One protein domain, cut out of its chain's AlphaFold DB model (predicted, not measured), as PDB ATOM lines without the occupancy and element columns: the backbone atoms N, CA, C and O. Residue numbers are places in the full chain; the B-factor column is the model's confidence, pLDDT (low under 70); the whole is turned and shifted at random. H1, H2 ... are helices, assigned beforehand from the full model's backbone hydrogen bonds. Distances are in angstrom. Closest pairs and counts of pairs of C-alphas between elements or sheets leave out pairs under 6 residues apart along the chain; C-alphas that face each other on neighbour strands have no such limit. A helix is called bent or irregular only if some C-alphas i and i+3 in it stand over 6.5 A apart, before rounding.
ATOM      1  N   ILE A 199      32.545 -26.812  -3.557       93.06
ATOM      2  CA  ILE A 199      33.918 -26.897  -3.038       93.06
ATOM      3  C   ILE A 199      34.895 -26.088  -3.895       93.06
ATOM      4  O   ILE A 199      35.739 -25.380  -3.360       93.06
ATOM      5  N   GLU A 200      34.670 -26.056  -5.202       91.50
ATOM      6  CA  GLU A 200      35.465 -25.352  -6.207       91.50
ATOM      7  C   GLU A 200      35.521 -23.835  -5.962       91.50
ATOM      8  O   GLU A 200      36.460 -23.157  -6.380       91.50
ATOM      9  N   LEU A 201      34.511 -23.280  -5.283       91.19
ATOM     10  CA  LEU A 201      34.449 -21.864  -4.915       91.19
ATOM     11  C   LEU A 201      34.859 -21.615  -3.458       91.19
ATOM     12  O   LEU A 201      35.348 -20.529  -3.132       91.19
ATOM     13  N   ALA A 202      34.661 -22.604  -2.586       95.00
ATOM     14  CA  ALA A 202      34.851 -22.469  -1.148       95.00
ATOM     15  C   ALA A 202      36.259 -22.860  -0.670       95.00
ATOM     16  O   ALA A 202      36.747 -22.272   0.293       95.00
ATOM     17  N   GLU A 203      36.920 -23.819  -1.322       95.38
ATOM     18  CA  GLU A 203      38.120 -24.502  -0.819       95.38
ATOM     19  C   GLU A 203      39.232 -23.529  -0.422       95.38
ATOM     20  O   GLU A 203      39.641 -23.495   0.738       95.38
ATOM     21  N   SER A 204      39.667 -22.665  -1.346       94.62
ATOM     22  CA  SER A 204      40.724 -21.678  -1.072       94.62
ATOM     23  C   SER A 204      40.409 -20.780   0.133       94.62
ATOM     24  O   SER A 204      41.306 -20.393   0.886       94.62
ATOM     25  N   LYS A 205      39.128 -20.461   0.352       94.56
ATOM     26  CA  LYS A 205      38.675 -19.648   1.485       94.56
ATOM     27  C   LYS A 205      38.659 -20.467   2.770       94.56
ATOM     28  O   LYS A 205      39.112 -19.969   3.795       94.56
ATOM     29  N   ILE A 206      38.201 -21.715   2.726       96.81
ATOM     30  CA  ILE A 206      38.229 -22.627   3.875       96.81
ATOM     31  C   ILE A 206      39.677 -22.872   4.318       96.81
ATOM     32  O   ILE A 206      39.967 -22.739   5.505       96.81
ATOM     33  N   ILE A 207      40.595 -23.136   3.381       97.06
ATOM     34  CA  ILE A 207      42.029 -23.315   3.658       97.06
ATOM     35  C   ILE A 207      42.608 -22.076   4.343       97.06
ATOM     36  O   ILE A 207      43.303 -22.202   5.351       97.06
ATOM     37  N   ARG A 208      42.272 -20.874   3.858       94.88
ATOM     38  CA  ARG A 208      42.716 -19.613   4.468       94.88
ATOM     39  C   ARG A 208      42.318 -19.490   5.943       94.88
ATOM     40  O   ARG A 208      43.107 -18.986   6.734       94.88
ATOM     41  N   TYR A 209      41.113 -19.925   6.311       95.75
ATOM     42  CA  TYR A 209      40.620 -19.873   7.694       95.75
ATOM     43  C   TYR A 209      40.841 -21.182   8.467       95.75
ATOM     44  O   TYR A 209      40.354 -21.302   9.589       95.75
ATOM     45  N   LYS A 210      41.561 -22.165   7.909       96.88
ATOM     46  CA  LYS A 210      41.667 -23.523   8.467       96.88
ATOM     47  C   LYS A 210      42.104 -23.523   9.928       96.88
ATOM     48  O   LYS A 210      41.449 -24.151  10.753       96.88
ATOM     49  N   ASP A 211      43.159 -22.790  10.268       96.12
ATOM     50  CA  ASP A 211      43.694 -22.777  11.634       96.12
ATOM     51  C   ASP A 211      42.720 -22.128  12.628       96.12
ATOM     52  O   ASP A 211      42.565 -22.583  13.764       96.12
ATOM     53  N   GLU A 212      41.991 -21.098  12.191       95.94
ATOM     54  CA  GLU A 212      40.949 -20.456  12.993       95.94
ATOM     55  C   GLU A 212      39.746 -21.392  13.194       95.94
ATOM     56  O   GLU A 212      39.262 -21.558  14.319       95.94
ATOM     57  N   LEU A 213      39.312 -22.078  12.136       97.19
ATOM     58  CA  LEU A 213      38.273 -23.106  12.190       97.19
ATOM     59  C   LEU A 213      38.682 -24.248  13.136       97.19
ATOM     60  O   LEU A 213      37.904 -24.628  14.013       97.19
ATOM     61  N   LEU A 214      39.922 -24.740  13.049       96.69
ATOM     62  CA  LEU A 214      40.459 -25.767  13.949       96.69
ATOM     63  C   LEU A 214      40.490 -25.297  15.407       96.69
ATOM     64  O   LEU A 214      40.129 -26.040  16.324       96.69
ATOM     65  N   LYS A 215      40.855 -24.039  15.654       95.69
ATOM     66  CA  LYS A 215      40.784 -23.455  16.997       95.69
ATOM     67  C   LYS A 215      39.342 -23.423  17.520       95.69
ATOM     68  O   LYS A 215      39.099 -23.745  18.685       95.69
ATOM     69  N   HIS A 216      38.373 -23.072  16.677       95.44
ATOM     70  CA  HIS A 216      36.961 -23.021  17.062       95.44
ATOM     71  C   HIS A 216      36.328 -24.403  17.281       95.44
ATOM     72  O   HIS A 216      35.535 -24.569  18.217       95.44
ATOM     73  N   ILE A 217      36.677 -25.407  16.472       95.25
ATOM     74  CA  ILE A 217      36.141 -26.762  16.646       95.25
ATOM     75  C   ILE A 217      36.704 -27.446  17.897       95.25
ATOM     76  O   ILE A 217      35.969 -28.188  18.543       95.25
ATOM     77  N   ASN A 218      37.927 -27.115  18.323       93.75
ATOM     78  CA  ASN A 218      38.513 -27.627  19.568       93.75
ATOM     79  C   ASN A 218      38.048 -26.876  20.830       93.75
ATOM     80  O   ASN A 218      38.034 -27.433  21.924       93.75
ATOM     81  N   ARG A 219      37.623 -25.614  20.709       93.69
ATOM     82  CA  ARG A 219      37.160 -24.814  21.855       93.69
ATOM     83  C   ARG A 219      35.839 -25.338  22.427       93.69
ATOM     84  O   ARG A 219      34.887 -25.538  21.678       93.69
ATOM     85  N   SER A 220      35.719 -25.458  23.746       92.69
ATOM     86  CA  SER A 220      34.440 -25.789  24.386       92.69
ATOM     87  C   SER A 220      33.532 -24.569  24.571       92.69
ATOM     88  O   SER A 220      34.004 -23.462  24.860       92.69
ATOM     89  N   PHE A 221      32.217 -24.764  24.444       91.31
ATOM     90  CA  PHE A 221      31.218 -23.699  24.588       91.31
ATOM     91  C   PHE A 221      30.338 -23.878  25.826       91.31
ATOM     92  O   PHE A 221      30.049 -24.991  26.252       91.31
ATOM     93  N   VAL A 222      29.918 -22.751  26.401       88.31
ATOM     94  CA  VAL A 222      29.057 -22.684  27.589       88.31
ATOM     95  C   VAL A 222      27.597 -22.944  27.203       88.31
ATOM     96  O   VAL A 222      27.119 -22.379  26.221       88.31
ATOM     97  N   MET A 223      26.871 -23.723  28.012       89.12
ATOM     98  CA  MET A 223      25.507 -24.194  27.710       89.12
ATOM     99  C   MET A 223      24.433 -23.667  28.683       89.12
ATOM    100  O   MET A 223      23.419 -24.321  28.916       89.12
ATOM    101  N   ASN A 224      24.636 -22.463  29.231       85.75
ATOM    102  CA  ASN A 224      23.845 -21.922  30.351       85.75
ATOM    103  C   ASN A 224      22.409 -21.479  30.006       85.75
ATOM    104  O   ASN A 224      21.614 -21.255  30.910       85.75
ATOM    105  N   SER A 225      22.068 -21.293  28.730       85.19
ATOM    106  CA  SER A 225      20.724 -20.862  28.307       85.19
ATOM    107  C   SER A 225      20.336 -21.523  26.993       85.19
ATOM    108  O   SER A 225      21.209 -21.896  26.213       85.19
ATOM    109  N   GLU A 226      19.041 -21.631  26.702       81.25
ATOM    110  CA  GLU A 226      18.563 -22.232  25.449       81.25
ATOM    111  C   GLU A 226      19.089 -21.491  24.207       81.25
ATOM    112  O   GLU A 226      19.489 -22.100  23.213       81.25
ATOM    113  N   GLN A 227      19.200 -20.163  24.287       78.38
ATOM    114  CA  GLN A 227      19.829 -19.363  23.239       78.38
ATOM    115  C   GLN A 227      21.319 -19.712  23.076       78.38
ATOM    116  O   GLN A 227      21.790 -19.874  21.947       78.38
ATOM    117  N   ASN A 228      22.057 -19.870  24.182       82.12
ATOM    118  CA  ASN A 228      23.466 -20.270  24.147       82.12
ATOM    119  C   ASN A 228      23.636 -21.683  23.592       82.12
ATOM    120  O   ASN A 228      24.564 -21.911  22.819       82.12
ATOM    121  N   LYS A 229      22.737 -22.613  23.935       85.38
ATOM    122  CA  LYS A 229      22.753 -23.981  23.413       85.38
ATOM    123  C   LYS A 229      22.602 -23.975  21.898       85.38
ATOM    124  O   LYS A 229      23.485 -24.466  21.197       85.38
ATOM    125  N   ASN A 230      21.540 -23.349  21.390       84.06
ATOM    126  CA  ASN A 230      21.271 -23.288  19.956       84.06
ATOM    127  C   ASN A 230      22.414 -22.627  19.177       84.06
ATOM    128  O   ASN A 230      22.844 -23.161  18.155       84.06
ATOM    129  N   MET A 231      22.961 -21.519  19.686       87.81
ATOM    130  CA  MET A 231      24.093 -20.842  19.049       87.81
ATOM    131  C   MET A 231      25.377 -21.680  19.095       87.81
ATOM    132  O   MET A 231      26.083 -21.776  18.096       87.81
ATOM    133  N   SER A 232      25.684 -22.321  20.223       91.50
ATOM    134  CA  SER A 232      26.903 -23.127  20.376       91.50
ATOM    135  C   SER A 232      26.892 -24.347  19.460       91.50
ATOM    136  O   SER A 232      27.884 -24.602  18.775       91.50
ATOM    137  N   TYR A 233      25.761 -25.056  19.385       92.88
ATOM    138  CA  TYR A 233      25.575 -26.148  18.429       92.88
ATOM    139  C   TYR A 233      25.725 -25.651  16.995       92.88
ATOM    140  O   TYR A 233      26.505 -26.216  16.232       92.88
ATOM    141  N   LEU A 234      25.022 -24.575  16.635       94.75
ATOM    142  CA  LEU A 234      25.097 -23.986  15.303       94.75
ATOM    143  C   LEU A 234      26.546 -23.672  14.903       94.75
ATOM    144  O   LEU A 234      26.991 -24.097  13.840       94.75
ATOM    145  N   CYS A 235      27.301 -22.995  15.769       95.44
ATOM    146  CA  CYS A 235      28.708 -22.679  15.533       95.44
ATOM    147  C   CYS A 235      29.562 -23.937  15.322       95.44
ATOM    148  O   CYS A 235      30.399 -23.953  14.422       95.44
ATOM    149  N   LYS A 236      29.349 -24.997  16.116       96.31
ATOM    150  CA  LYS A 236      30.061 -26.275  15.941       96.31
ATOM    151  C   LYS A 236      29.785 -26.900  14.582       96.31
ATOM    152  O   LYS A 236      30.730 -27.301  13.909       96.31
ATOM    153  N   TYR A 237      28.523 -26.944  14.171       97.75
ATOM    154  CA  TYR A 237      28.146 -27.528  12.889       97.75
ATOM    155  C   TYR A 237      28.635 -26.702  11.697       97.75
ATOM    156  O   TYR A 237      29.126 -27.285  10.740       97.75
ATOM    157  N   ILE A 238      28.598 -25.366  11.773       98.12
ATOM    158  CA  ILE A 238      29.183 -24.494  10.737       98.12
ATOM    159  C   ILE A 238      30.663 -24.829  10.535       98.12
ATOM    160  O   ILE A 238      31.101 -25.075   9.415       98.12
ATOM    161  N   VAL A 239      31.430 -24.874  11.627       98.06
ATOM    162  CA  VAL A 239      32.871 -25.137  11.561       98.06
ATOM    163  C   VAL A 239      33.154 -26.562  11.086       98.06
ATOM    164  O   VAL A 239      34.023 -26.748  10.237       98.06
ATOM    165  N   ARG A 240      32.397 -27.556  11.576       97.56
ATOM    166  CA  ARG A 240      32.451 -28.940  11.083       97.56
ATOM    167  C   ARG A 240      32.258 -28.981   9.572       97.56
ATOM    168  O   ARG A 240      33.094 -29.560   8.901       97.56
ATOM    169  N   ASN A 241      31.196 -28.362   9.058       98.19
ATOM    170  CA  ASN A 241      30.835 -28.401   7.638       98.19
ATOM    171  C   ASN A 241      31.873 -27.704   6.749       98.19
ATOM    172  O   ASN A 241      32.094 -28.120   5.616       98.19
ATOM    173  N   CYS A 242      32.519 -26.644   7.246       98.19
ATOM    174  CA  CYS A 242      33.664 -26.058   6.553       98.19
ATOM    175  C   CYS A 242      34.845 -27.027   6.511       98.19
ATOM    176  O   CYS A 242      35.437 -27.212   5.460       98.19
ATOM    177  N   LEU A 243      35.218 -27.630   7.642       97.88
ATOM    178  CA  LEU A 243      36.387 -28.508   7.684       97.88
ATOM    179  C   LEU A 243      36.149 -29.812   6.919       97.88
ATOM    180  O   LEU A 243      37.033 -30.230   6.187       97.88
ATOM    181  N   SER A 244      34.964 -30.420   7.011       97.06
ATOM    182  CA  SER A 244      34.636 -31.691   6.344       97.06
ATOM    183  C   SER A 244      34.637 -31.621   4.817       97.06
ATOM    184  O   SER A 244      34.631 -32.653   4.157       97.06
ATOM    185  N   LYS A 245      34.671 -30.411   4.258       96.56
ATOM    186  CA  LYS A 245      34.888 -30.156   2.834       96.56
ATOM    187  C   LYS A 245      36.331 -30.384   2.374       96.56
ATOM    188  O   LYS A 245      36.549 -30.474   1.175       96.56
ATOM    189  N   LEU A 246      37.296 -30.431   3.294       96.31
ATOM    190  CA  LEU A 246      38.694 -30.739   3.003       96.31
ATOM    191  C   LEU A 246      38.938 -32.237   3.201       96.31
ATOM    192  O   LEU A 246      38.572 -32.776   4.249       96.31
ATOM    193  N   ASP A 247      39.622 -32.887   2.258       94.38
ATOM    194  CA  ASP A 247      39.844 -34.342   2.265       94.38
ATOM    195  C   ASP A 247      40.443 -34.860   3.583       94.38
ATOM    196  O   ASP A 247      39.944 -35.822   4.173       94.38
ATOM    197  N   ASP A 248      41.443 -34.157   4.124       94.06
ATOM    198  CA  ASP A 248      42.102 -34.518   5.388       94.06
ATOM    199  C   ASP A 248      41.142 -34.589   6.587       94.06
ATOM    200  O   ASP A 248      41.417 -35.302   7.564       94.06
ATOM    201  N   TYR A 249      40.015 -33.879   6.495       95.81
ATOM    202  CA  TYR A 249      39.013 -33.665   7.534       95.81
ATOM    203  C   TYR A 249      37.621 -34.202   7.165       95.81
ATOM    204  O   TYR A 249      36.692 -34.052   7.962       95.81
ATOM    205  N   ALA A 250      37.464 -34.885   6.026       95.00
ATOM    206  CA  ALA A 250      36.182 -35.424   5.557       95.00
ATOM    207  C   ALA A 250      35.483 -36.314   6.604       95.00
ATOM    208  O   ALA A 250      34.259 -36.299   6.752       95.00
ATOM    209  N   PHE A 251      36.270 -37.016   7.426       93.56
ATOM    210  CA  PHE A 251      35.794 -37.845   8.538       93.56
ATOM    211  C   PHE A 251      34.964 -37.087   9.595       93.56
ATOM    212  O   PHE A 251      34.247 -37.716  10.375       93.56
ATOM    213  N   LEU A 252      35.050 -35.752   9.653       95.25
ATOM    214  CA  LEU A 252      34.258 -34.928  10.569       95.25
ATOM    215  C   LEU A 252      32.778 -34.853  10.169       95.25
ATOM    216  O   LEU A 252      31.955 -34.539  11.027       95.25
ATOM    217  N   GLN A 253      32.423 -35.140   8.909       92.94
ATOM    218  CA  GLN A 253      31.054 -35.000   8.394       92.94
ATOM    219  C   GLN A 253      30.029 -35.800   9.208       92.94
ATOM    220  O   GLN A 253      28.930 -35.316   9.470       92.94
ATOM    221  N   ASN A 254      30.418 -36.998   9.649       89.31
ATOM    222  CA  ASN A 254      29.552 -37.946  10.354       89.31
ATOM    223  C   ASN A 254      29.688 -37.852  11.878       89.31
ATOM    224  O   ASN A 254      29.414 -38.814  12.592       89.31
ATOM    225  N   ARG A 255      30.185 -36.720  12.381       93.56
ATOM    226  CA  ARG A 255      30.405 -36.501  13.807       93.56
ATOM    227  C   ARG A 255      29.503 -35.409  14.341       93.56
ATOM    228  O   ARG A 255      29.319 -34.366  13.705       93.56
ATOM    229  N   ASP A 256      29.041 -35.640  15.562       94.31
ATOM    230  CA  ASP A 256      28.209 -34.707  16.297       94.31
ATOM    231  C   ASP A 256      28.954 -34.122  17.505       94.31
ATOM    232  O   ASP A 256      29.736 -34.811  18.171       94.31
ATOM    233  N   PRO A 257      28.732 -32.834  17.812       94.88
ATOM    234  CA  PRO A 257      29.149 -32.258  19.076       94.88
ATOM    235  C   PRO A 257      28.408 -32.920  20.247       94.88
ATOM    236  O   PRO A 257      27.225 -33.244  20.145       94.88
ATOM    237  N   TYR A 258      29.088 -33.049  21.384       94.12
ATOM    238  CA  TYR A 258      28.559 -33.683  22.595       94.12
ATOM    239  C   TYR A 258      28.725 -32.769  23.808       94.12
ATOM    240  O   TYR A 258      29.630 -31.930  23.855       94.12
ATOM    241  N   ILE A 259      27.848 -32.922  24.797       94.25
ATOM    242  CA  ILE A 259      27.972 -32.235  26.085       94.25
ATOM    243  C   ILE A 259      28.787 -33.135  27.009       94.25
ATOM    244  O   ILE A 259      28.463 -34.307  27.172       94.25
ATOM    245  N   ASN A 260      29.853 -32.600  27.595       93.31
ATOM    246  CA  ASN A 260      30.631 -33.328  28.589       93.31
ATOM    247  C   ASN A 260      29.910 -33.272  29.940       93.31
ATOM    248  O   ASN A 260      29.611 -32.190  30.443       93.31
ATOM    249  N   GLU A 261      29.646 -34.432  30.536       92.06
ATOM    250  CA  GLU A 261      28.922 -34.542  31.808       92.06
ATOM    251  C   GLU A 261      29.668 -33.896  32.986       92.06
ATOM    252  O   GLU A 261      29.033 -33.448  33.937       92.06
ATOM    253  N   LYS A 262      31.003 -33.797  32.921       92.06
ATOM    254  CA  LYS A 262      31.825 -33.266  34.021       92.06
ATOM    255  C   LYS A 262      31.720 -31.752  34.179       92.06
ATOM    256  O   LYS A 262      31.780 -31.258  35.298       92.06
ATOM    257  N   ASP A 263      31.626 -31.014  33.076       93.06
ATOM    258  CA  ASP A 263      31.649 -29.544  33.088       93.06
ATOM    259  C   ASP A 263      30.424 -28.898  32.418       93.06
ATOM    260  O   ASP A 263      30.290 -27.673  32.421       93.06
ATOM    261  N   GLY A 264      29.524 -29.703  31.841       91.81
ATOM    262  CA  GLY A 264      28.310 -29.250  31.169       91.81
ATOM    263  C   GLY A 264      28.559 -28.461  29.880       91.81
ATOM    264  O   GLY A 264      27.649 -27.796  29.379       91.81
ATOM    265  N   ARG A 265      29.782 -28.477  29.335       94.56
ATOM    266  CA  ARG A 265      30.159 -27.697  28.149       94.56
ATOM    267  C   ARG A 265      30.031 -28.525  26.877       94.56
ATOM    268  O   ARG A 265      30.142 -29.748  26.886       94.56
ATOM    269  N   LEU A 266      29.833 -27.835  25.757       95.12
ATOM    270  CA  LEU A 266      29.755 -28.449  24.434       95.12
ATOM    271  C   LEU A 266      31.147 -28.611  23.818       95.12
ATOM    272  O   LEU A 266      31.853 -27.619  23.605       95.12
ATOM    273  N   TYR A 267      31.493 -29.843  23.466       95.50
ATOM    274  CA  TYR A 267      32.732 -30.251  22.807       95.50
ATOM    275  C   TYR A 267      32.458 -30.800  21.402       95.50
ATOM    276  O   TYR A 267      31.309 -30.951  20.988       95.50
ATOM    277  N   PHE A 268      33.523 -31.057  20.643       95.44
ATOM    278  CA  PHE A 268      33.454 -31.738  19.352       95.44
ATOM    279  C   PHE A 268      34.542 -32.821  19.296       95.44
ATOM    280  O   PHE A 268      35.669 -32.541  19.703       95.44
ATOM    281  N   PRO A 269      34.250 -34.034  18.801       91.88
ATOM    282  CA  PRO A 269      35.252 -35.085  18.680       91.88
ATOM    283  C   PRO A 269      36.106 -34.846  17.424       91.88
ATOM    284  O   PRO A 269      35.672 -35.130  16.308       91.88
ATOM    285  N   VAL A 270      37.315 -34.301  17.584       85.50
ATOM    286  CA  VAL A 270      38.192 -33.894  16.460       85.50
ATOM    287  C   VAL A 270      39.211 -34.976  16.073       85.50
ATOM    288  O   VAL A 270      39.639 -35.036  14.926       85.50
ATOM    289  N   GLU A 271      39.567 -35.883  16.983       80.81
ATOM    290  CA  GLU A 271      40.598 -36.903  16.734       80.81
ATOM    291  C   GLU A 271      40.102 -38.012  15.795       80.81
ATOM    292  O   GLU A 271      39.035 -38.586  16.032       80.81
ATOM    293  N   LYS A 272      40.856 -38.356  14.739       62.25
ATOM    294  CA  LYS A 272      40.569 -39.561  13.936       62.25
ATOM    295  C   LYS A 272      40.563 -40.759  14.892       62.25
ATOM    296  O   LYS A 272      41.547 -40.977  15.591       62.25
ATOM    297  N   GLN A 273      39.451 -41.499  14.954       53.50
ATOM    298  CA  GLN A 273      39.457 -42.768  15.681       53.50
ATOM    299  C   GLN A 273      40.505 -43.633  14.983       53.50
ATOM    300  O   GLN A 273      40.410 -43.839  13.771       53.50
ATOM    301  N   LYS A 274      41.549 -44.034  15.714       42.97
ATOM    302  CA  LYS A 274      42.490 -45.036  15.216       42.97
ATOM    303  C   LYS A 274      41.660 -46.295  14.980       42.97
ATOM    304  O   LYS A 274      41.025 -46.776  15.916       42.97
ATOM    305  N   THR A 275      41.565 -46.686  13.715       39.00
ATOM    306  CA  THR A 275      40.968 -47.958  13.301       39.00
ATOM    307  C   THR A 275      41.901 -49.093  13.678       39.00
ATOM    308  O   THR A 275      43.131 -48.849  13.701       39.00
TER     309      THR A 275
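Overview. This is residues 199 to 275 of the 275 residues of an uncharacterized protein of Clostridiales bacterium (UniProt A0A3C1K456). What shape do these atoms make? One long helix, H3, is crossed over its second half by H2; H4 folds back at its last residues, and H1 lies near that same end. Residues 253 to 275, with no named element, make a loop reaching toward H3's first end, then trail away at the chain's last residues. What is it built of, and how large is it? The printed part has 77 residues, with four named helices in the order H1, H2, H3, H4 and no named strand, in the class all helix. It is compact, with a radius of gyration of the C-alphas of 13.1 A and spans of 38 by 32 by 18 A.

Arrangement. How do the first two helices stand to the third? H1, residues 199 to 208, and H2, residues 210 to 218, meet only through their link. H1 is close to but not clearly touching H3, residues 226 to 243, about perpendicular at 74 degrees, with the C-alphas of Ile 206 and Cys 242 closest at 6.3 A. H2 and H3 form a helical hairpin and touch, a steep tilt of 41 degrees, opposite ways, H3 with residues 236 to 243 alone; the closest C-alphas, of Leu 213 and Val 239, are 5.8 A apart. Where is the fourth? H4, residues 247 to 252, makes a helical hairpin with H3, a shallow tilt of 29 degrees, opposite ways, touching residues 240 to 243 alone; the closest C-alphas, of Leu 243 and Tyr 249, are 5.8 A apart. H4 is apart from H1 and H2. What do the backbones show? Every O i to N i+4 pair is within hydrogen-bond range in H2 and H3, against 4 of 6 in H1 and 0 of 2 in H4, where 2 of 3 O i to N i+3 pairs are.

Along the chain. Where do the helices begin and end? H1 begins at C-alpha 199, (33.918, -26.897, -3.038), and is 13.7 A long; H2 is 12.2 A, H3 25.9 A, and H4 10.0 A, ending at C-alpha 252, (34.258, -34.928, 10.569). Are any irregular? H1 is, with C-alphas 201 and 204 7.4 A apart, and H4 is, with C-alphas 248 and 251 7.8 A apart. What follows H4? Residues 258 to 259 pair antiparallel with residues 266 to 267, too short to be named.

Size, cuts and confidence. How far does it reach? The two C-alphas farthest apart, of Glu 200 and Lys 262, are 41.2 A apart. Is it unbroken and confident? The printed part has no cut; the links H1 to H2 and H3 to H4 are tight, and H2 to H3 is short. The mean pLDDT of the printed part is 90.8, with residues 272 to 275 under 70.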